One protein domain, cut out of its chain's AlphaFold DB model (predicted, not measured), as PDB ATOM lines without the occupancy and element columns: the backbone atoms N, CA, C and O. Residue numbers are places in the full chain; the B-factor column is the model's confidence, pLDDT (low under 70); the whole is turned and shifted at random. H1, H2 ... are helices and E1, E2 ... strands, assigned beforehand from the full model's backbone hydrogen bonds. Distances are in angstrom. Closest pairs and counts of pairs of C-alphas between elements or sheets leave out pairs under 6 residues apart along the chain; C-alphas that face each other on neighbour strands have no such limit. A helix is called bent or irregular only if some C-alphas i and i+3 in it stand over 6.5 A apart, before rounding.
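Overview. This is residues 5 to 146 of the 413 residues of the protein "Sigma70_r4 domain-containing protein" of Staphylococcus succinus (UniProt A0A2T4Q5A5). The model is a longish body of two halves set end to end, one holding the helices H1 to H4, with H3 at its far end and H4, the other arm of a helical hairpin with H3, running from there back to the middle, the other half holding the short helices H5 to H9, the long helix H10 and a small strand pair, E1 and E2. The halves meet where the end of H4 packs on H9 and where H1 packs on H8, and residues 55 to 77, with no named element, make a long loop from H4 to E1. The printed part has 142 residues, with ten named helices and two named strands in the order H1 H2 H3 H4 E1 H5 H6 H7 H8 H9 H10 E2; the sheet E1 - E2 is antiparallel and the class is mostly helix. It is compact, with a radius of gyration of the C-alphas of 14.7 A, and spans 41 by 27 by 27 A.

Arrangement. H1, residues 12 to 18, and H2, residues 20 to 25, touch only at the corner by their link, the closest C-alphas being those of Lys 16 and Ser 23, 4.3 A apart. H3, residues 30 to 40, is close to but not clearly touching H2, with the C-alphas of Tyr 25 and Asn 33 6.1 A apart. H4, residues 42 to 54, is the hub and touches three helices, each with a part of its length alone. With residues 44 to 45 it touches H3, closest at the C-alphas of Leu 37 and Leu 45, 5.4 A; this helical hairpin runs opposite ways at a shallow tilt of 34.6 degrees, only just short of steep. With residues 47 to 51 it touches H2, closest at the C-alphas of Tyr 21 and Phe 48, 5.6 A, and stands only just about perpendicular to it, at 71 degrees. With residues 53 to 54 it touches H9, residues 118 to 121, where the C-alphas of Ile 54 and Gly 120 are 3.9 A apart. H7, residues 101 to 104, is close to but not clearly touching H4, with 6.6 A between the C-alphas of Gln 47 and Glu 104. H8, residues 110 to 113, touches H1, closest at the C-alphas of Tyr 18 and Tyr 112, 5.2 A. H5, residues 87 to 90, is near H8, and H6, residues 93 to 96, is near H10, residues 127 to 139. E1, residues 78 to 80, and E2, residues 143 to 145, are antiparallel neighbours at 133 degrees, with N 78 and O 145 3.0 A apart and N 80 and O 143 2.9 A apart, within hydrogen-bond range. Residues 78 to 79 of E1 also pair, antiparallel, with residues 116 to 117. Every O i to N i+4 pair is within hydrogen-bond range in H2, H3 and H4, against 7 of 9 in H10 and 1 of 3 in H1, where 3 of 4 O i to N i+3 pairs are; H5 to H9 are too short for an O i to N i+4 pair.

Along the chain. H1 begins at C-alpha 12, (132.082, 153.471, 200.754), and measures 10.4 A from first to last C-alpha. H2 is 8.6 A long, H3 15.1 A and H4 18.3 A, ending at C-alpha 54, (146.030, 155.271, 199.622). The helices H5 to H9 have four residues each, and E1 and E2 three each. H10, 19.8 A long, is irregular: C-alphas 128 and 131 are 7.4 A apart. E2 ends at C-alpha 145, (143.275, 151.586, 214.774).

Size, cuts and confidence. The outline is only just elongated, and the two C-alphas farthest apart, those of Lys 39 and Glu 139, are 41.9 A apart. The printed part has no cut. The link from H4 to E1, 23 residues, is long. The mean pLDDT of the printed part is 88.6, and residue 67 is under 70.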
ATOM      1  N   ASN A   5     138.879 144.815 195.464       82.06
ATOM      2  CA  ASN A   5     139.093 144.431 196.851       82.06
ATOM      3  C   ASN A   5     139.073 145.698 197.708       82.06
ATOM      4  O   ASN A   5     139.745 146.678 197.377       82.06
ATOM      5  N   PHE A   6     138.315 145.656 198.799       80.69
ATOM      6  CA  PHE A   6     138.185 146.747 199.761       80.69
ATOM      7  C   PHE A   6     138.796 146.327 201.100       80.69
ATOM      8  O   PHE A   6     138.765 145.136 201.417       80.69
ATOM      9  N   PRO A   7     139.314 147.271 201.904       82.25
ATOM     10  CA  PRO A   7     139.580 147.000 203.311       82.25
ATOM     11  C   PRO A   7     138.293 146.600 204.040       82.25
ATOM     12  O   PRO A   7     137.236 147.159 203.764       82.25
ATOM     13  N   GLU A   8     138.379 145.670 204.991       81.31
ATOM     14  CA  GLU A   8     137.203 145.155 205.719       81.31
ATOM     15  C   GLU A   8     136.467 146.256 206.501       81.31
ATOM     16  O   GLU A   8     135.244 146.272 206.565       81.31
ATOM     17  N   TYR A   9     137.208 147.239 207.016       80.12
ATOM     18  CA  TYR A   9     136.681 148.396 207.743       80.12
ATOM     19  C   TYR A   9     136.161 149.526 206.832       80.12
ATOM     20  O   TYR A   9     135.792 150.593 207.319       80.12
ATOM     21  N   PHE A  10     136.199 149.368 205.506       82.69
ATOM     22  CA  PHE A  10     135.937 150.459 204.569       82.69
ATOM     23  C   PHE A  10     134.441 150.662 204.302       82.69
ATOM     24  O   PHE A  10     133.790 149.824 203.677       82.69
ATOM     25  N   TYR A  11     133.909 151.837 204.653       86.88
ATOM     26  CA  TYR A  11     132.518 152.195 204.363       86.88
ATOM     27  C   TYR A  11     132.389 153.205 203.206       86.88
ATOM     28  O   TYR A  11     132.551 154.418 203.364       86.88
ATOM     29  N   LEU A  12     132.072 152.699 202.006       85.44
ATOM     30  CA  LEU A  12     132.082 153.471 200.754       85.44
ATOM     31  C   LEU A  12     131.136 154.680 200.758       85.44
ATOM     32  O   LEU A  12     131.511 155.754 200.283       85.44
ATOM     33  N   GLU A  13     129.913 154.515 201.260       88.19
ATOM     34  CA  GLU A  13     128.896 155.573 201.213       88.19
ATOM     35  C   GLU A  13     129.249 156.759 202.113       88.19
ATOM     36  O   GLU A  13     128.932 157.903 201.789       88.19
ATOM     37  N   GLU A  14     129.964 156.525 203.211       87.56
ATOM     38  CA  GLU A  14     130.516 157.611 204.012       87.56
ATOM     39  C   GLU A  14     131.708 158.274 203.328       87.56
ATOM     40  O   GLU A  14     131.759 159.502 203.252       87.56
ATOM     41  N   VAL A  15     132.619 157.491 202.748       90.44
ATOM     42  CA  VAL A  15     133.776 158.034 202.022       90.44
ATOM     43  C   VAL A  15     133.336 158.941 200.869       90.44
ATOM     44  O   VAL A  15     133.885 160.030 200.695       90.44
ATOM     45  N   LYS A  16     132.296 158.562 200.119       91.62
ATOM     46  CA  LYS A  16     131.734 159.389 199.036       91.62
ATOM     47  C   LYS A  16     131.236 160.761 199.503       91.62
ATOM     48  O   LYS A  16     131.193 161.676 198.686       91.62
ATOM     49  N   LYS A  17     130.886 160.950 200.780       93.50
ATOM     50  CA  LYS A  17     130.445 162.261 201.300       93.50
ATOM     51  C   LYS A  17     131.594 163.262 201.402       93.50
ATOM     52  O   LYS A  17     131.365 164.457 201.243       93.50
ATOM     53  N   TYR A  18     132.811 162.779 201.656       93.88
ATOM     54  CA  TYR A  18     133.963 163.624 201.996       93.88
ATOM     55  C   TYR A  18     135.121 163.528 200.996       93.88
ATOM     56  O   TYR A  18     136.092 164.270 201.114       93.88
ATOM     57  N   SER A  19     135.024 162.654 199.991       95.62
ATOM     58  CA  SER A  19     136.015 162.519 198.922       95.62
ATOM     59  C   SER A  19     135.451 162.934 197.561       95.62
ATOM     60  O   SER A  19     134.545 162.285 197.030       95.62
ATOM     61  N   TYR A  20     136.106 163.901 196.914       95.75
ATOM     62  CA  TYR A  20     135.751 164.364 195.572       95.75
ATOM     63  C   TYR A  20     135.843 163.274 194.489       95.75
ATOM     64  O   TYR A  20     134.944 163.178 193.654       95.75
ATOM     65  N   TYR A  21     136.916 162.470 194.443       94.56
ATOM     66  CA  TYR A  21     137.055 161.498 193.350       94.56
ATOM     67  C   TYR A  21     136.191 160.261 193.582       94.56
ATOM     68  O   TYR A  21     135.539 159.805 192.641       94.56
ATOM     69  N   MET A  22     136.111 159.764 194.822       93.75
ATOM     70  CA  MET A  22     135.216 158.648 195.152       93.75
ATOM     71  C   MET A  22     133.747 158.991 194.874       93.75
ATOM     72  O   MET A  22     133.042 158.173 194.298       93.75
ATOM     73  N   SER A  23     133.282 160.206 195.189       93.56
ATOM     74  CA  SER A  23     131.886 160.590 194.924       93.56
ATOM     75  C   SER A  23     131.541 160.627 193.433       93.56
ATOM     76  O   SER A  23     130.418 160.319 193.043       93.56
ATOM     77  N   LYS A  24     132.508 161.012 192.595       91.94
ATOM     78  CA  LYS A  24     132.274 161.340 191.188       91.94
ATOM     79  C   LYS A  24     132.573 160.193 190.229       91.94
ATOM     80  O   LYS A  24     131.956 160.120 189.170       91.94
ATOM     81  N   TYR A  25     133.533 159.337 190.570       90.94
ATOM     82  CA  TYR A  25     134.065 158.322 189.656       90.94
ATOM     83  C   TYR A  25     133.935 156.892 190.187       90.94
ATOM     84  O   TYR A  25     134.119 155.949 189.414       90.94
ATOM     85  N   PHE A  26     133.600 156.712 191.470       87.50
ATOM     86  CA  PHE A  26     133.429 155.394 192.073       87.50
ATOM     87  C   PHE A  26     131.955 154.965 192.076       87.50
ATOM     88  O   PHE A  26     131.177 155.330 192.958       87.50
ATOM     89  N   ASN A  27     131.577 154.173 191.076       84.38
ATOM     90  CA  ASN A  27     130.257 153.559 190.926       84.38
ATOM     91  C   ASN A  27     130.397 152.144 190.330       84.38
ATOM     92  O   ASN A  27     131.516 151.653 190.165       84.38
ATOM     93  N   ASP A  28     129.277 151.501 190.000       80.50
ATOM     94  CA  ASP A  28     129.264 150.137 189.450       80.50
ATOM     95  C   ASP A  28     130.066 150.004 188.138       80.50
ATOM     96  O   ASP A  28     130.636 148.948 187.865       80.50
ATOM     97  N   ASP A  29     130.221 151.104 187.392       84.12
ATOM     98  CA  ASP A  29     130.943 151.194 186.118       84.12
ATOM     99  C   ASP A  29     132.357 151.796 186.268       84.12
ATOM    100  O   ASP A  29     132.903 152.409 185.345       84.12
ATOM    101  N   VAL A  30     132.993 151.642 187.436       84.88
ATOM    102  CA  VAL A  30     134.294 152.262 187.764       84.88
ATOM    103  C   VAL A  30     135.382 152.046 186.697       84.88
ATOM    104  O   VAL A  30     136.170 152.954 186.430       84.88
ATOM    105  N   ILE A  31     135.419 150.887 186.030       84.25
ATOM    106  CA  ILE A  31     136.387 150.603 184.954       84.25
ATOM    107  C   ILE A  31     136.133 151.473 183.729       84.25
ATOM    108  O   ILE A  31     137.082 152.003 183.146       84.25
ATOM    109  N   ASP A  32     134.875 151.637 183.336       85.94
ATOM    110  CA  ASP A  32     134.524 152.452 182.180       85.94
ATOM    111  C   ASP A  32     134.731 153.937 182.483       85.94
ATOM    112  O   ASP A  32     135.298 154.651 181.652       85.94
ATOM    113  N   ASN A  33     134.462 154.376 183.718       86.44
ATOM    114  CA  ASN A  33     134.855 155.708 184.182       86.44
ATOM    115  C   ASN A  33     136.374 155.920 184.080       86.44
ATOM    116  O   ASN A  33     136.826 156.943 183.565       86.44
ATOM    117  N   MET A  34     137.185 154.954 184.525       85.94
ATOM    118  CA  MET A  34     138.647 155.039 184.425       85.94
ATOM    119  C   MET A  34     139.137 155.046 182.972       85.94
ATOM    120  O   MET A  34     140.076 155.776 182.650       85.94
ATOM    121  N   ARG A  35     138.506 154.275 182.077       85.00
ATOM    122  CA  ARG A  35     138.810 154.282 180.635       85.00
ATOM    123  C   ARG A  35     138.480 155.628 179.999       85.00
ATOM    124  O   ARG A  35     139.267 156.131 179.198       85.00
ATOM    125  N   GLU A  36     137.354 156.230 180.359       89.19
ATOM    126  CA  GLU A  36     136.980 157.557 179.872       89.19
ATOM    127  C   GLU A  36     137.926 158.641 180.398       89.19
ATOM    128  O   GLU A  36     138.385 159.484 179.623       89.19
ATOM    129  N   LEU A  37     138.313 158.574 181.676       88.44
ATOM    130  CA  LEU A  37     139.334 159.455 182.241       88.44
ATOM    131  C   LEU A  37     140.691 159.273 181.549       88.44
ATOM    132  O   LEU A  37     141.350 160.259 181.241       88.44
ATOM    133  N   TYR A  38     141.094 158.046 181.211       87.62
ATOM    134  CA  TYR A  38     142.340 157.801 180.474       87.62
ATOM    135  C   TYR A  38     142.385 158.524 179.120       87.62
ATOM    136  O   TYR A  38     143.441 159.024 178.719       87.62
ATOM    137  N   LYS A  39     141.241 158.599 178.427       89.81
ATOM    138  CA  LYS A  39     141.112 159.288 177.136       89.81
ATOM    139  C   LYS A  39     141.045 160.809 177.290       89.81
ATOM    140  O   LYS A  39     141.640 161.514 176.482       89.81
ATOM    141  N   LYS A  40     140.294 161.305 178.282       91.81
ATOM    142  CA  LYS A  40     139.895 162.723 178.385       91.81
ATOM    143  C   LYS A  40     140.724 163.542 179.371       91.81
ATOM    144  O   LYS A  40     140.985 164.708 179.108       91.81
ATOM    145  N   ASP A  41     141.126 162.956 180.495       90.44
ATOM    146  CA  ASP A  41     141.831 163.651 181.572       90.44
ATOM    147  C   ASP A  41     142.711 162.683 182.383       90.44
ATOM    148  O   ASP A  41     142.330 162.133 183.424       90.44
ATOM    149  N   LYS A  42     143.940 162.497 181.891       90.00
ATOM    150  CA  LYS A  42     144.944 161.632 182.525       90.00
ATOM    151  C   LYS A  42     145.341 162.110 183.923       90.00
ATOM    152  O   LYS A  42     145.748 161.283 184.738       90.00
ATOM    153  N   ASN A  43     145.245 163.410 184.208       92.00
ATOM    154  CA  ASN A  43     145.587 163.933 185.525       92.00
ATOM    155  C   ASN A  43     144.537 163.492 186.549       92.00
ATOM    156  O   ASN A  43     144.886 162.872 187.551       92.00
ATOM    157  N   THR A  44     143.254 163.700 186.243       92.88
ATOM    158  CA  THR A  44     142.145 163.217 187.082       92.88
ATOM    159  C   THR A  44     142.193 161.700 187.269       92.88
ATOM    160  O   THR A  44     141.992 161.219 188.382       92.88
ATOM    161  N   LEU A  45     142.541 160.934 186.223       91.19
ATOM    162  CA  LEU A  45     142.759 159.489 186.359       91.19
ATOM    163  C   LEU A  45     143.852 159.163 187.386       91.19
ATOM    164  O   LEU A  45     143.676 158.266 188.208       91.19
ATOM    165  N   ASN A  46     144.992 159.850 187.327       90.75
ATOM    166  CA  ASN A  46     146.103 159.597 188.239       90.75
ATOM    167  C   ASN A  46     145.750 159.959 189.683       90.75
ATOM    168  O   ASN A  46     146.121 159.206 190.580       90.75
ATOM    169  N   GLN A  47     144.998 161.040 189.907       94.31
ATOM    170  CA  GLN A  47     144.545 161.410 191.250       94.31
ATOM    171  C   GLN A  47     143.512 160.427 191.801       94.31
ATOM    172  O   GLN A  47     143.631 159.993 192.942       94.31
ATOM    173  N   PHE A  48     142.576 159.965 190.966       93.00
ATOM    174  CA  PHE A  48     141.649 158.912 191.369       93.00
ATOM    175  C   PHE A  48     142.384 157.604 191.699       93.00
ATOM    176  O   PHE A  48     142.137 156.997 192.735       93.00
ATOM    177  N   ARG A  49     143.367 157.197 190.884       90.56
ATOM    178  CA  ARG A  49     144.215 156.022 191.170       90.56
ATOM    179  C   ARG A  49     145.042 156.188 192.440       90.56
ATOM    180  O   ARG A  49     145.236 155.214 193.162       90.56
ATOM    181  N   LYS A  50     145.553 157.393 192.697       92.44
ATOM    182  CA  LYS A  50     146.272 157.728 193.928       92.44
ATOM    183  C   LYS A  50     145.354 157.562 195.133       92.44
ATOM    184  O   LYS A  50     145.769 156.932 196.097       92.44
ATOM    185  N   GLU A  51     144.116 158.043 195.048       94.56
ATOM    186  CA  GLU A  51     143.118 157.885 196.104       94.56
ATOM    187  C   GLU A  51     142.731 156.417 196.351       94.56
ATOM    188  O   GLU A  51     142.748 155.970 197.496       94.56
ATOM    189  N   LEU A  52     142.461 155.639 195.296       92.06
ATOM    190  CA  LEU A  52     142.224 154.195 195.427       92.06
ATOM    191  C   LEU A  52     143.401 153.509 196.127       92.06
ATOM    192  O   LEU A  52     143.203 152.731 197.059       92.06
ATOM    193  N   HIS A  53     144.623 153.856 195.708       92.06
ATOM    194  CA  HIS A  53     145.828 153.301 196.296       92.06
ATOM    195  C   HIS A  53     145.961 153.660 197.767       92.06
ATOM    196  O   HIS A  53     146.132 152.735 198.529       92.06
ATOM    197  N   ILE A  54     145.866 154.927 198.194       94.00
ATOM    198  CA  ILE A  54     146.030 155.271 199.622       94.00
ATOM    199  C   ILE A  54     144.945 154.627 200.494       94.00
ATOM    200  O   ILE A  54     145.227 154.229 201.619       94.00
ATOM    201  N   ARG A  55     143.724 154.473 199.966       93.25
ATOM    202  CA  ARG A  55     142.585 153.870 200.674       93.25
ATOM    203  C   ARG A  55     142.667 152.350 200.783       93.25
ATOM    204  O   ARG A  55     141.777 151.754 201.370       93.25
ATOM    205  N   GLY A  56     143.691 151.706 200.222       90.25
ATOM    206  CA  GLY A  56     143.789 150.248 200.245       90.25
ATOM    207  C   GLY A  56     142.767 149.557 199.344       90.25
ATOM    208  O   GLY A  56     142.454 148.394 199.571       90.25
ATOM    209  N   ILE A  57     142.271 150.245 198.309       90.06
ATOM    210  CA  ILE A  57     141.358 149.669 197.318       90.06
ATOM    211  C   ILE A  57     142.178 149.157 196.132       90.06
ATOM    212  O   ILE A  57     142.821 149.931 195.416       90.06
ATOM    213  N   GLY A  58     142.153 147.843 195.924       87.88
ATOM    214  CA  GLY A  58     142.904 147.158 194.870       87.88
ATOM    215  C   GLY A  58     142.003 146.468 193.857       87.88
ATOM    216  O   GLY A  58     140.831 146.224 194.117       87.88
ATOM    217  N   PHE A  59     142.551 146.108 192.700       83.38
ATOM    218  CA  PHE A  59     141.855 145.250 191.736       83.38
ATOM    219  C   PHE A  59     142.079 143.772 192.061       83.38
ATOM    220  O   PHE A  59     143.156 143.397 192.532       83.38
ATOM    221  N   LYS A  60     141.077 142.927 191.797       83.00
ATOM    222  CA  LYS A  60     141.225 141.469 191.911       83.00
ATOM    223  C   LYS A  60     142.282 140.943 190.945       83.00
ATOM    224  O   LYS A  60     142.466 141.527 189.877       83.00
ATOM    225  N   GLU A  61     142.972 139.870 191.332       82.38
ATOM    226  CA  GLU A  61     144.136 139.322 190.616       82.38
ATOM    227  C   GLU A  61     143.873 139.115 189.119       82.38
ATOM    228  O   GLU A  61     144.721 139.461 188.301       82.38
ATOM    229  N   GLU A  62     142.672 138.670 188.738       80.81
ATOM    230  CA  GLU A  62     142.307 138.397 187.342       80.81
ATOM    231  C   GLU A  62     142.248 139.659 186.464       80.81
ATOM    232  O   GLU A  62     142.277 139.575 185.237       80.81
ATOM    233  N   LEU A  63     142.157 140.841 187.079       74.94
ATOM    234  CA  LEU A  63     142.071 142.140 186.407       74.94
ATOM    235  C   LEU A  63     143.343 142.976 186.565       74.94
ATOM    236  O   LEU A  63     143.437 144.063 185.981       74.94
ATOM    237  N   GLN A  64     144.317 142.497 187.345       81.50
ATOM    238  CA  GLN A  64     145.526 143.254 187.620       81.50
ATOM    239  C   GLN A  64     146.433 143.362 186.390       81.50
ATOM    240  O   GLN A  64     146.623 142.425 185.620       81.50
ATOM    241  N   ASN A  65     147.008 144.545 186.192       78.38
ATOM    242  CA  ASN A  65     148.001 144.840 185.166       78.38
ATOM    243  C   ASN A  65     148.801 146.097 185.564       78.38
ATOM    244  O   ASN A  65     148.622 146.668 186.639       78.38
ATOM    245  N   ASN A  66     149.669 146.587 184.676       70.69
ATOM    246  CA  ASN A  66     150.475 147.789 184.937       70.69
ATOM    247  C   ASN A  66     149.640 149.040 185.301       70.69
ATOM    248  O   ASN A  66     150.135 149.943 185.984       70.69
ATOM    249  N   PHE A  67     148.379 149.097 184.865       68.12
ATOM    250  CA  PHE A  67     147.440 150.182 185.137       68.12
ATOM    251  C   PHE A  67     146.522 149.897 186.333       68.12
ATOM    252  O   PHE A  67     146.354 150.780 187.181       68.12
ATOM    253  N   LEU A  68     145.964 148.692 186.426       79.31
ATOM    254  CA  LEU A  68     145.057 148.259 187.491       79.31
ATOM    255  C   LEU A  68     145.845 147.434 188.510       79.31
ATOM    256  O   LEU A  68     146.144 146.277 188.260       79.31
ATOM    257  N   LYS A  69     146.246 148.032 189.630       80.31
ATOM    258  CA  LYS A  69     147.104 147.351 190.612       80.31
ATOM    259  C   LYS A  69     146.301 146.794 191.782       80.31
ATOM    260  O   LYS A  69     145.310 147.393 192.194       80.31
ATOM    261  N   GLY A  70     146.759 145.673 192.330       84.88
ATOM    262  CA  GLY A  70     146.362 145.233 193.663       84.88
ATOM    263  C   GLY A  70     146.946 146.128 194.760       84.88
ATOM    264  O   GLY A  70     147.645 147.112 194.490       84.88
ATOM    265  N   ILE A  71     146.656 145.767 196.008       87.62
ATOM    266  CA  ILE A  71     147.248 146.380 197.199       87.62
ATOM    267  C   ILE A  71     148.191 145.365 197.832       87.62
ATOM    268  O   ILE A  71     147.790 144.256 198.158       87.62
ATOM    269  N   GLU A  72     149.452 145.765 197.969       82.25
ATOM    270  CA  GLU A  72     150.570 144.911 198.394       82.25
ATOM    271  C   GLU A  72     151.147 145.378 199.744       82.25
ATOM    272  O   GLU A  72     152.331 145.209 200.026       82.25
ATOM    273  N   TYR A  73     150.342 146.052 200.565       82.50
ATOM    274  CA  TYR A  73     150.778 146.580 201.855       82.50
ATOM    275  C   TYR A  73     149.748 146.275 202.946       82.50
ATOM    276  O   TYR A  73     148.564 146.097 202.668       82.50
ATOM    277  N   ASN A  74     150.209 146.233 204.200       83.56
ATOM    278  CA  ASN A  74     149.349 145.948 205.347       83.56
ATOM    279  C   ASN A  74     148.300 147.065 205.524       83.56
ATOM    280  O   ASN A  74     148.657 148.242 205.606       83.56
ATOM    281  N   LEU A  75     147.018 146.697 205.577       87.06
ATOM    282  CA  LEU A  75     145.891 147.625 205.714       87.06
ATOM    283  C   LEU A  75     145.754 148.216 207.128       87.06
ATOM    284  O   LEU A  75     144.901 149.069 207.349       87.06
ATOM    285  N   TYR A  76     146.613 147.822 208.060       86.31
ATOM    286  CA  TYR A  76     146.679 148.345 209.411       86.31
ATOM    287  C   TYR A  76     148.050 148.980 209.722       86.31
ATOM    288  O   TYR A  76     149.080 148.575 209.169       86.31
ATOM    289  N   PRO A  77     148.087 149.966 210.638       91.06
ATOM    290  CA  PRO A  77     146.919 150.639 211.205       91.06
ATOM    291  C   PRO A  77     146.202 151.527 210.178       91.06
ATOM    292  O   PRO A  77     146.824 151.976 209.210       91.06
ATOM    293  N   TYR A  78     144.924 151.821 210.405       92.69
ATOM    294  CA  TYR A  78     144.168 152.804 209.623       92.69
ATOM    295  C   TYR A  78     143.746 154.003 210.470       92.69
ATOM    296  O   TYR A  78     143.694 153.930 211.697       92.69
ATOM    297  N   ILE A  79     143.488 155.124 209.801       93.00
ATOM    298  CA  ILE A  79     143.088 156.380 210.430       93.00
ATOM    299  C   ILE A  79     141.574 156.369 210.683       93.00
ATOM    300  O   ILE A  79     140.792 156.217 209.742       93.00
ATOM    301  N   SER A  80     141.176 156.575 211.939       92.38
ATOM    302  CA  SER A  80     139.789 156.797 212.361       92.38
ATOM    303  C   SER A  80     139.557 158.286 212.621       92.38
ATOM    304  O   SER A  80     140.353 158.946 213.297       92.38
ATOM    305  N   VAL A  81     138.479 158.836 212.058       89.88
ATOM    306  CA  VAL A  81     138.090 160.242 212.255       89.88
ATOM    307  C   VAL A  81     136.599 160.334 212.557       89.88
ATOM    308  O   VAL A  81     135.764 160.246 211.658       89.88
ATOM    309  N   SER A  82     136.260 160.571 213.824       84.25
ATOM    310  CA  SER A  82     134.873 160.723 214.285       84.25
ATOM    311  C   SER A  82     134.382 162.180 214.280       84.25
ATOM    312  O   SER A  82     133.182 162.435 214.145       84.25
ATOM    313  N   ASP A  83     135.294 163.152 214.350       87.94
ATOM    314  CA  ASP A  83     135.011 164.580 214.509       87.94
ATOM    315  C   ASP A  83     135.808 165.477 213.543       87.94
ATOM    316  O   ASP A  83     136.865 165.113 213.029       87.94
ATOM    317  N   GLU A  84     135.297 166.688 213.308       92.00
ATOM    318  CA  GLU A  84     135.929 167.686 212.439       92.00
ATOM    319  C   GLU A  84     136.690 168.712 213.284       92.00
ATOM    320  O   GLU A  84     136.089 169.411 214.102       92.00
ATOM    321  N   LYS A  85     138.010 168.808 213.085       92.19
ATOM    322  CA  LYS A  85     138.876 169.765 213.791       92.19
ATOM    323  C   LYS A  85     139.816 170.524 212.850       92.19
ATOM    324  O   LYS A  85     140.727 171.194 213.331       92.19
ATOM    325  N   ASP A  86     139.606 170.435 211.534       92.38
ATOM    326  CA  ASP A  86     140.476 171.042 210.522       92.38
ATOM    327  C   ASP A  86     141.965 170.636 210.667       92.38
ATOM    328  O   ASP A  86     142.871 171.388 210.291       92.38
ATOM    329  N   ARG A  87     142.249 169.432 211.188       93.12
ATOM    330  CA  ARG A  87     143.611 168.881 211.345       93.12
ATOM    331  C   ARG A  87     144.371 168.868 210.025       93.12
ATOM    332  O   ARG A  87     145.570 169.134 209.999       93.12
ATOM    333  N   TYR A  88     143.686 168.608 208.912       93.50
ATOM    334  CA  TYR A  88     144.295 168.612 207.581       93.50
ATOM    335  C   TYR A  88     144.880 169.975 207.172       93.50
ATOM    336  O   TYR A  88     145.733 170.026 206.290       93.50
ATOM    337  N   LYS A  89     144.447 171.089 207.779       93.19
ATOM    338  CA  LYS A  89     145.002 172.420 207.481       93.19
ATOM    339  C   LYS A  89     146.328 172.661 208.195       93.19
ATOM    340  O   LYS A  89     147.178 173.371 207.667       93.19
ATOM    341  N   SER A  90     146.485 172.111 209.397       91.94
ATOM    342  CA  SER A  90     147.671 172.306 210.235       91.94
ATOM    343  C   SER A  90     148.709 171.195 210.076       91.94
ATOM    344  O   SER A  90     149.879 171.415 210.384       91.94
ATOM    345  N   PHE A  91     148.314 170.018 209.581       93.75
ATOM    346  CA  PHE A  91     149.212 168.879 209.431       93.75
ATOM    347  C   PHE A  91     150.384 169.184 208.473       93.75
ATOM    348  O   PHE A  91     150.165 169.640 207.346       93.75
ATOM    349  N   PRO A  92     151.644 168.898 208.859       92.06
ATOM    350  CA  PRO A  92     152.822 169.338 208.115       92.06
ATOM    351  C   PRO A  92     153.153 168.399 206.940       92.06
ATOM    352  O   PRO A  92     154.191 167.738 206.922       92.06
ATOM    353  N   PHE A  93     152.283 168.343 205.926       91.56
ATOM    354  CA  PHE A  93     152.436 167.459 204.759       91.56
ATOM    355  C   PHE A  93     153.759 167.641 203.998       91.56
ATOM    356  O   PHE A  93     154.299 166.675 203.453       91.56
ATOM    357  N   GLU A  94     154.309 168.856 203.981       90.25
ATOM    358  CA  GLU A  94     155.595 169.161 203.344       90.25
ATOM    359  C   GLU A  94     156.750 168.338 203.933       90.25
ATOM    360  O   GLU A  94     157.598 167.839 203.189       90.25
ATOM    361  N   LEU A  95     156.732 168.083 205.248       88.50
ATOM    362  CA  LEU A  95     157.741 167.253 205.913       88.50
ATOM    363  C   LEU A  95     157.762 165.816 205.387       88.50
ATOM    364  O   LEU A  95     158.755 165.120 205.572       88.50
ATOM    365  N   PHE A  96     156.715 165.365 204.702       89.88
ATOM    366  CA  PHE A  96     156.590 163.997 204.204       89.88
ATOM    367  C   PHE A  96     156.628 163.906 202.677       89.88
ATOM    368  O   PHE A  96     156.395 162.832 202.133       89.88
ATOM    369  N   GLY A  97     156.925 165.009 201.977       86.94
ATOM    370  CA  GLY A  97     156.865 165.059 200.512       86.94
ATOM    371  C   GLY A  97     155.433 165.055 199.963       86.94
ATOM    372  O   GLY A  97     155.219 164.774 198.787       86.94
ATOM    373  N   LEU A  98     154.445 165.375 200.805       90.94
ATOM    374  CA  LEU A  98     153.019 165.360 200.476       90.94
ATOM    375  C   LEU A  98     152.441 166.768 200.280       90.94
ATOM    376  O   LEU A  98     151.231 166.944 200.365       90.94
ATOM    377  N   THR A  99     153.270 167.777 200.000       88.00
ATOM    378  CA  THR A  99     152.882 169.203 199.967       88.00
ATOM    379  C   THR A  99     151.618 169.485 199.151       88.00
ATOM    380  O   THR A  99     150.800 170.314 199.534       88.00
ATOM    381  N   GLN A 100     151.431 168.784 198.032       89.88
ATOM    382  CA  GLN A 100     150.306 169.017 197.125       89.88
ATOM    383  C   GLN A 100     149.087 168.131 197.410       89.88
ATOM    384  O   GLN A 100     148.048 168.348 196.790       89.88
ATOM    385  N   ILE A 101     149.160 167.183 198.353       93.12
ATOM    386  CA  ILE A 101     148.133 166.145 198.524       93.12
ATOM    387  C   ILE A 101     146.740 166.722 198.796       93.12
ATOM    388  O   ILE A 101     145.766 166.258 198.212       93.12
ATOM    389  N   VAL A 102     146.656 167.780 199.606       92.88
ATOM    390  CA  VAL A 102     145.395 168.463 199.935       92.88
ATOM    391  C   VAL A 102     144.759 169.052 198.677       92.88
ATOM    392  O   VAL A 102     143.572 168.854 198.429       92.88
ATOM    393  N   SER A 103     145.557 169.722 197.843       92.81
ATOM    394  CA  SER A 103     145.084 170.326 196.593       92.81
ATOM    395  C   SER A 103     144.775 169.292 195.505       92.81
ATOM    396  O   SER A 103     143.754 169.394 194.827       92.81
ATOM    397  N   GLU A 104     145.618 168.267 195.365       93.25
ATOM    398  CA  GLU A 104     145.489 167.206 194.367       93.25
ATOM    399  C   GLU A 104     144.253 166.342 194.611       93.25
ATOM    400  O   GLU A 104     143.501 166.057 193.674       93.25
ATOM    401  N   LEU A 105     144.042 165.960 195.877       95.19
ATOM    402  CA  LEU A 105     142.934 165.121 196.334       95.19
ATOM    403  C   LEU A 105     141.684 165.920 196.720       95.19
ATOM    404  O   LEU A 105     140.660 165.332 197.055       95.19
ATOM    405  N   LYS A 106     141.746 167.255 196.600       95.50
ATOM    406  CA  LYS A 106     140.658 168.193 196.920       95.50
ATOM    407  C   LYS A 106     140.084 167.948 198.318       95.50
ATOM    408  O   LYS A 106     138.873 167.858 198.500       95.50
ATOM    409  N   ILE A 107     140.982 167.818 199.289       95.81
ATOM    410  CA  ILE A 107     140.651 167.540 200.685       95.81
ATOM    411  C   ILE A 107     140.088 168.814 201.316       95.81
ATOM    412  O   ILE A 107     140.750 169.851 201.321       95.81
ATOM    413  N   THR A 108     138.870 168.728 201.849       93.75
ATOM    414  CA  THR A 108     138.177 169.856 202.498       93.75
ATOM    415  C   THR A 108     137.740 169.565 203.935       93.75
ATOM    416  O   THR A 108     137.146 170.434 204.566       93.75
ATOM    417  N   SER A 109     137.987 168.354 204.441       94.94
ATOM    418  CA  SER A 109     137.526 167.869 205.748       94.94
ATOM    419  C   SER A 109     138.477 166.795 206.277       94.94
ATOM    420  O   SER A 109     139.014 166.006 205.495       94.94
ATOM    421  N   ASP A 110     138.642 166.729 207.598       93.94
ATOM    422  CA  ASP A 110     139.383 165.666 208.286       93.94
ATOM    423  C   ASP A 110     138.796 164.282 207.994       93.94
ATOM    424  O   ASP A 110     139.534 163.304 207.862       93.94
ATOM    425  N   LYS A 111     137.474 164.191 207.813       94.25
ATOM    426  CA  LYS A 111     136.776 162.932 207.504       94.25
ATOM    427  C   LYS A 111     137.183 162.324 206.166       94.25
ATOM    428  O   LYS A 111     136.939 161.142 205.941       94.25
ATOM    429  N   TYR A 112     137.863 163.081 205.301       96.25
ATOM    430  CA  TYR A 112     138.531 162.522 204.126       96.25
ATOM    431  C   TYR A 112     139.480 161.372 204.497       96.25
ATOM    432  O   TYR A 112     139.552 160.378 203.766       96.25
ATOM    433  N   PHE A 113     140.193 161.512 205.621       95.50
ATOM    434  CA  PHE A 113     141.203 160.563 206.086       95.50
ATOM    435  C   PHE A 113     140.617 159.331 206.774       95.50
ATOM    436  O   PHE A 113     141.363 158.389 207.029       95.50
ATOM    437  N   ASN A 114     139.307 159.307 207.039       93.56
ATOM    438  CA  ASN A 114     138.667 158.149 207.649       93.56
ATOM    439  C   ASN A 114     138.853 156.905 206.758       93.56
ATOM    440  O   ASN A 114     138.767 156.994 205.525       93.56
ATOM    441  N   TYR A 115     139.133 155.762 207.383       92.62
ATOM    442  CA  TYR A 115     139.393 154.475 206.723       92.62
ATOM    443  C   TYR A 115     140.614 154.458 205.793       92.62
ATOM    444  O   TYR A 115     140.683 153.634 204.881       92.62
ATOM    445  N   ILE A 116     141.580 155.364 205.977       94.75
ATOM    446  CA  ILE A 116     142.828 155.328 205.210       94.75
ATOM    447  C   ILE A 116     143.893 154.540 205.987       94.75
ATOM    448  O   ILE A 116     144.310 154.994 207.057       94.75
ATOM    449  N   PRO A 117     144.387 153.399 205.465       93.44
ATOM    450  CA  PRO A 117     145.572 152.747 206.005       93.44
ATOM    451  C   PRO A 117     146.772 153.693 206.006       93.44
ATOM    452  O   PRO A 117     147.102 154.288 204.978       93.44
ATOM    453  N   VAL A 118     147.508 153.763 207.114       92.19
ATOM    454  CA  VAL A 118     148.713 154.607 207.202       92.19
ATOM    455  C   VAL A 118     149.755 154.181 206.164       92.19
ATOM    456  O   VAL A 118     150.375 155.018 205.501       92.19
ATOM    457  N   ASN A 119     149.864 152.873 205.931       89.56
ATOM    458  CA  ASN A 119     150.756 152.305 204.926       89.56
ATOM    459  C   ASN A 119     150.384 152.707 203.487       89.56
ATOM    460  O   ASN A 119     151.251 152.673 202.614       89.56
ATOM    461  N   GLY A 120     149.154 153.168 203.234       90.81
ATOM    462  CA  GLY A 120     148.750 153.703 201.933       90.81
ATOM    463  C   GLY A 120     149.554 154.934 201.514       90.81
ATOM    464  O   GLY A 120     149.772 155.166 200.324       90.81
ATOM    465  N   PHE A 121     150.095 155.687 202.476       92.38
ATOM    466  CA  PHE A 121     150.968 156.827 202.201       92.38
ATOM    467  C   PHE A 121     152.431 156.436 201.956       92.38
ATOM    468  O   PHE A 121     153.178 157.216 201.369       92.38
ATOM    469  N   HIS A 122     152.866 155.230 202.340       88.69
ATOM    470  CA  HIS A 122     154.284 154.836 202.328       88.69
ATOM    471  C   HIS A 122     154.943 154.854 200.951       88.69
ATOM    472  O   HIS A 122     156.164 154.971 200.869       88.69
ATOM    473  N   LYS A 123     154.162 154.737 199.874       87.00
ATOM    474  CA  LYS A 123     154.664 154.862 198.502       87.00
ATOM    475  C   LYS A 123     155.078 156.295 198.147       87.00
ATOM    476  O   LYS A 123     155.874 156.494 197.234       87.00
ATOM    477  N   PHE A 124     154.519 157.281 198.842       88.12
ATOM    478  CA  PHE A 124     154.703 158.706 198.572       88.12
ATOM    479  C   PHE A 124     155.587 159.401 199.614       88.12
ATOM    480  O   PHE A 124     155.982 160.543 199.400       88.12
ATOM    481  N   ILE A 125     155.900 158.718 200.719       89.06
ATOM    482  CA  ILE A 125     156.720 159.231 201.821       89.06
ATOM    483  C   ILE A 125     158.111 158.572 201.781       89.06
ATOM    484  O   ILE A 125     158.193 157.349 201.617       89.06
ATOM    485  N   PRO A 126     159.209 159.332 201.977       84.56
ATOM    486  CA  PRO A 126     160.556 158.772 202.106       84.56
ATOM    487  C   PRO A 126     160.651 157.721 203.221       84.56
ATOM    488  O   PRO A 126     160.021 157.862 204.271       84.56
ATOM    489  N   ALA A 127     161.441 156.664 203.010       83.44
ATOM    490  CA  ALA A 127     161.502 155.513 203.915       83.44
ATOM    491  C   ALA A 127     161.864 155.910 205.353       83.44
ATOM    492  O   ALA A 127     161.216 155.465 206.298       83.44
ATOM    493  N   GLU A 128     162.825 156.817 205.500       83.62
ATOM    494  CA  GLU A 128     163.321 157.347 206.766       83.62
ATOM    495  C   GLU A 128     162.310 158.228 207.522       83.62
ATOM    496  O   GLU A 128     162.520 158.539 208.690       83.62
ATOM    497  N   ARG A 129     161.201 158.631 206.885       78.75
ATOM    498  CA  ARG A 129     160.171 159.498 207.489       78.75
ATOM    499  C   ARG A 129     158.873 158.769 207.839       78.75
ATOM    500  O   ARG A 129     157.963 159.399 208.372       78.75
ATOM    501  N   LYS A 130     158.771 157.464 207.566       85.94
ATOM    502  CA  LYS A 130     157.546 156.670 207.785       85.94
ATOM    503  C   LYS A 130     157.150 156.578 209.261       85.94
ATOM    504  O   LYS A 130     155.998 156.825 209.600       85.94
ATOM    505  N   GLU A 131     158.105 156.308 210.149       85.50
ATOM    506  CA  GLU A 131     157.842 156.277 211.597       85.50
ATOM    507  C   GLU A 131     157.461 157.662 212.132       85.50
ATOM    508  O   GLU A 131     156.495 157.807 212.880       85.50
ATOM    509  N   LEU A 132     158.164 158.706 211.675       84.94
ATOM    510  CA  LEU A 132     157.851 160.089 212.033       84.94
ATOM    511  C   LEU A 132     156.442 160.498 211.576       84.94
ATOM    512  O   LEU A 132     155.764 161.239 212.285       84.94
ATOM    513  N   PHE A 133     155.986 160.009 210.421       87.31
ATOM    514  CA  PHE A 133     154.640 160.261 209.905       87.31
ATOM    515  C   PHE A 133     153.561 159.710 210.841       87.31
ATOM    516  O   PHE A 133     152.631 160.437 211.188       87.31
ATOM    517  N   ILE A 134     153.729 158.476 211.323       87.56
ATOM    518  CA  ILE A 134     152.829 157.856 212.308       87.56
ATOM    519  C   ILE A 134     152.781 158.692 213.593       87.56
ATOM    520  O   ILE A 134     151.697 159.005 214.089       87.56
ATOM    521  N   SER A 135     153.941 159.093 214.118       87.19
ATOM    522  CA  SER A 135     154.017 159.917 215.330       87.19
ATOM    523  C   SER A 135     153.341 161.277 215.146       87.19
ATOM    524  O   SER A 135     152.613 161.722 216.033       87.19
ATOM    525  N   LYS A 136     153.510 161.917 213.980       85.88
ATOM    526  CA  LYS A 136     152.849 163.192 213.673       85.88
ATOM    527  C   LYS A 136     151.340 163.055 213.495       85.88
ATOM    528  O   LYS A 136     150.623 163.950 213.922       85.88
ATOM    529  N   LEU A 137     150.835 161.960 212.925       89.62
ATOM    530  CA  LEU A 137     149.387 161.719 212.862       89.62
ATOM    531  C   LEU A 137     148.774 161.718 214.269       89.62
ATOM    532  O   LEU A 137     147.807 162.437 214.513       89.62
ATOM    533  N   LYS A 138     149.401 161.007 215.215       90.44
ATOM    534  CA  LYS A 138     148.962 160.982 216.619       90.44
ATOM    535  C   LYS A 138     149.072 162.353 217.294       90.44
ATOM    536  O   LYS A 138     148.132 162.777 217.957       90.44
ATOM    537  N   GLU A 139     150.183 163.067 217.094       90.88
ATOM    538  CA  GLU A 139     150.402 164.416 217.649       90.88
ATOM    539  C   GLU A 139     149.318 165.413 217.209       90.88
ATOM    540  O   GLU A 139     148.867 166.229 218.009       90.88
ATOM    541  N   TYR A 140     148.861 165.317 215.958       89.75
ATOM    542  CA  TYR A 140     147.815 166.179 215.399       89.75
ATOM    543  C   TYR A 140     146.397 165.637 215.657       89.75
ATOM    544  O   TYR A 140     145.417 166.166 215.132       89.75
ATOM    545  N   GLY A 141     146.271 164.605 216.495       86.88
ATOM    546  CA  GLY A 141     144.994 164.102 216.991       86.88
ATOM    547  C   GLY A 141     144.225 163.221 216.009       86.88
ATOM    548  O   GLY A 141     142.996 163.184 216.097       86.88
ATOM    549  N   PHE A 142     144.911 162.557 215.071       90.25
ATOM    550  CA  PHE A 142     144.344 161.440 214.314       90.25
ATOM    551  C   PHE A 142     144.429 160.156 215.142       90.25
ATOM    552  O   PHE A 142     145.498 159.794 215.643       90.25
ATOM    553  N   GLU A 143     143.306 159.457 215.265       92.31
ATOM    554  CA  GLU A 143     143.240 158.158 215.924       92.31
ATOM    555  C   GLU A 143     143.688 157.059 214.954       92.31
ATOM    556  O   GLU A 143     143.327 157.078 213.776       92.31
ATOM    557  N   LEU A 144     144.496 156.110 215.438       90.50
ATOM    558  CA  LEU A 144     145.005 154.996 214.639       90.50
ATOM    559  C   LEU A 144     144.517 153.671 215.219       90.50
ATOM    560  O   LEU A 144     144.866 153.332 216.350       90.50
ATOM    561  N   ILE A 145     143.779 152.911 214.416       85.19
ATOM    562  CA  ILE A 145     143.275 151.586 214.774       85.19
ATOM    563  C   ILE A 145     144.233 150.535 214.219       85.19
ATOM    564  O   ILE A 145     144.475 150.483 213.012       85.19
ATOM    565  N   TYR A 146     144.811 149.727 215.105       79.88
ATOM    566  CA  TYR A 146     145.742 148.648 214.773       79.88
ATOM    567  C   TYR A 146     144.992 147.316 214.700       79.88
ATOM    568  O   TYR A 146     144.015 147.128 215.417       79.88
TER     569      TYR A 146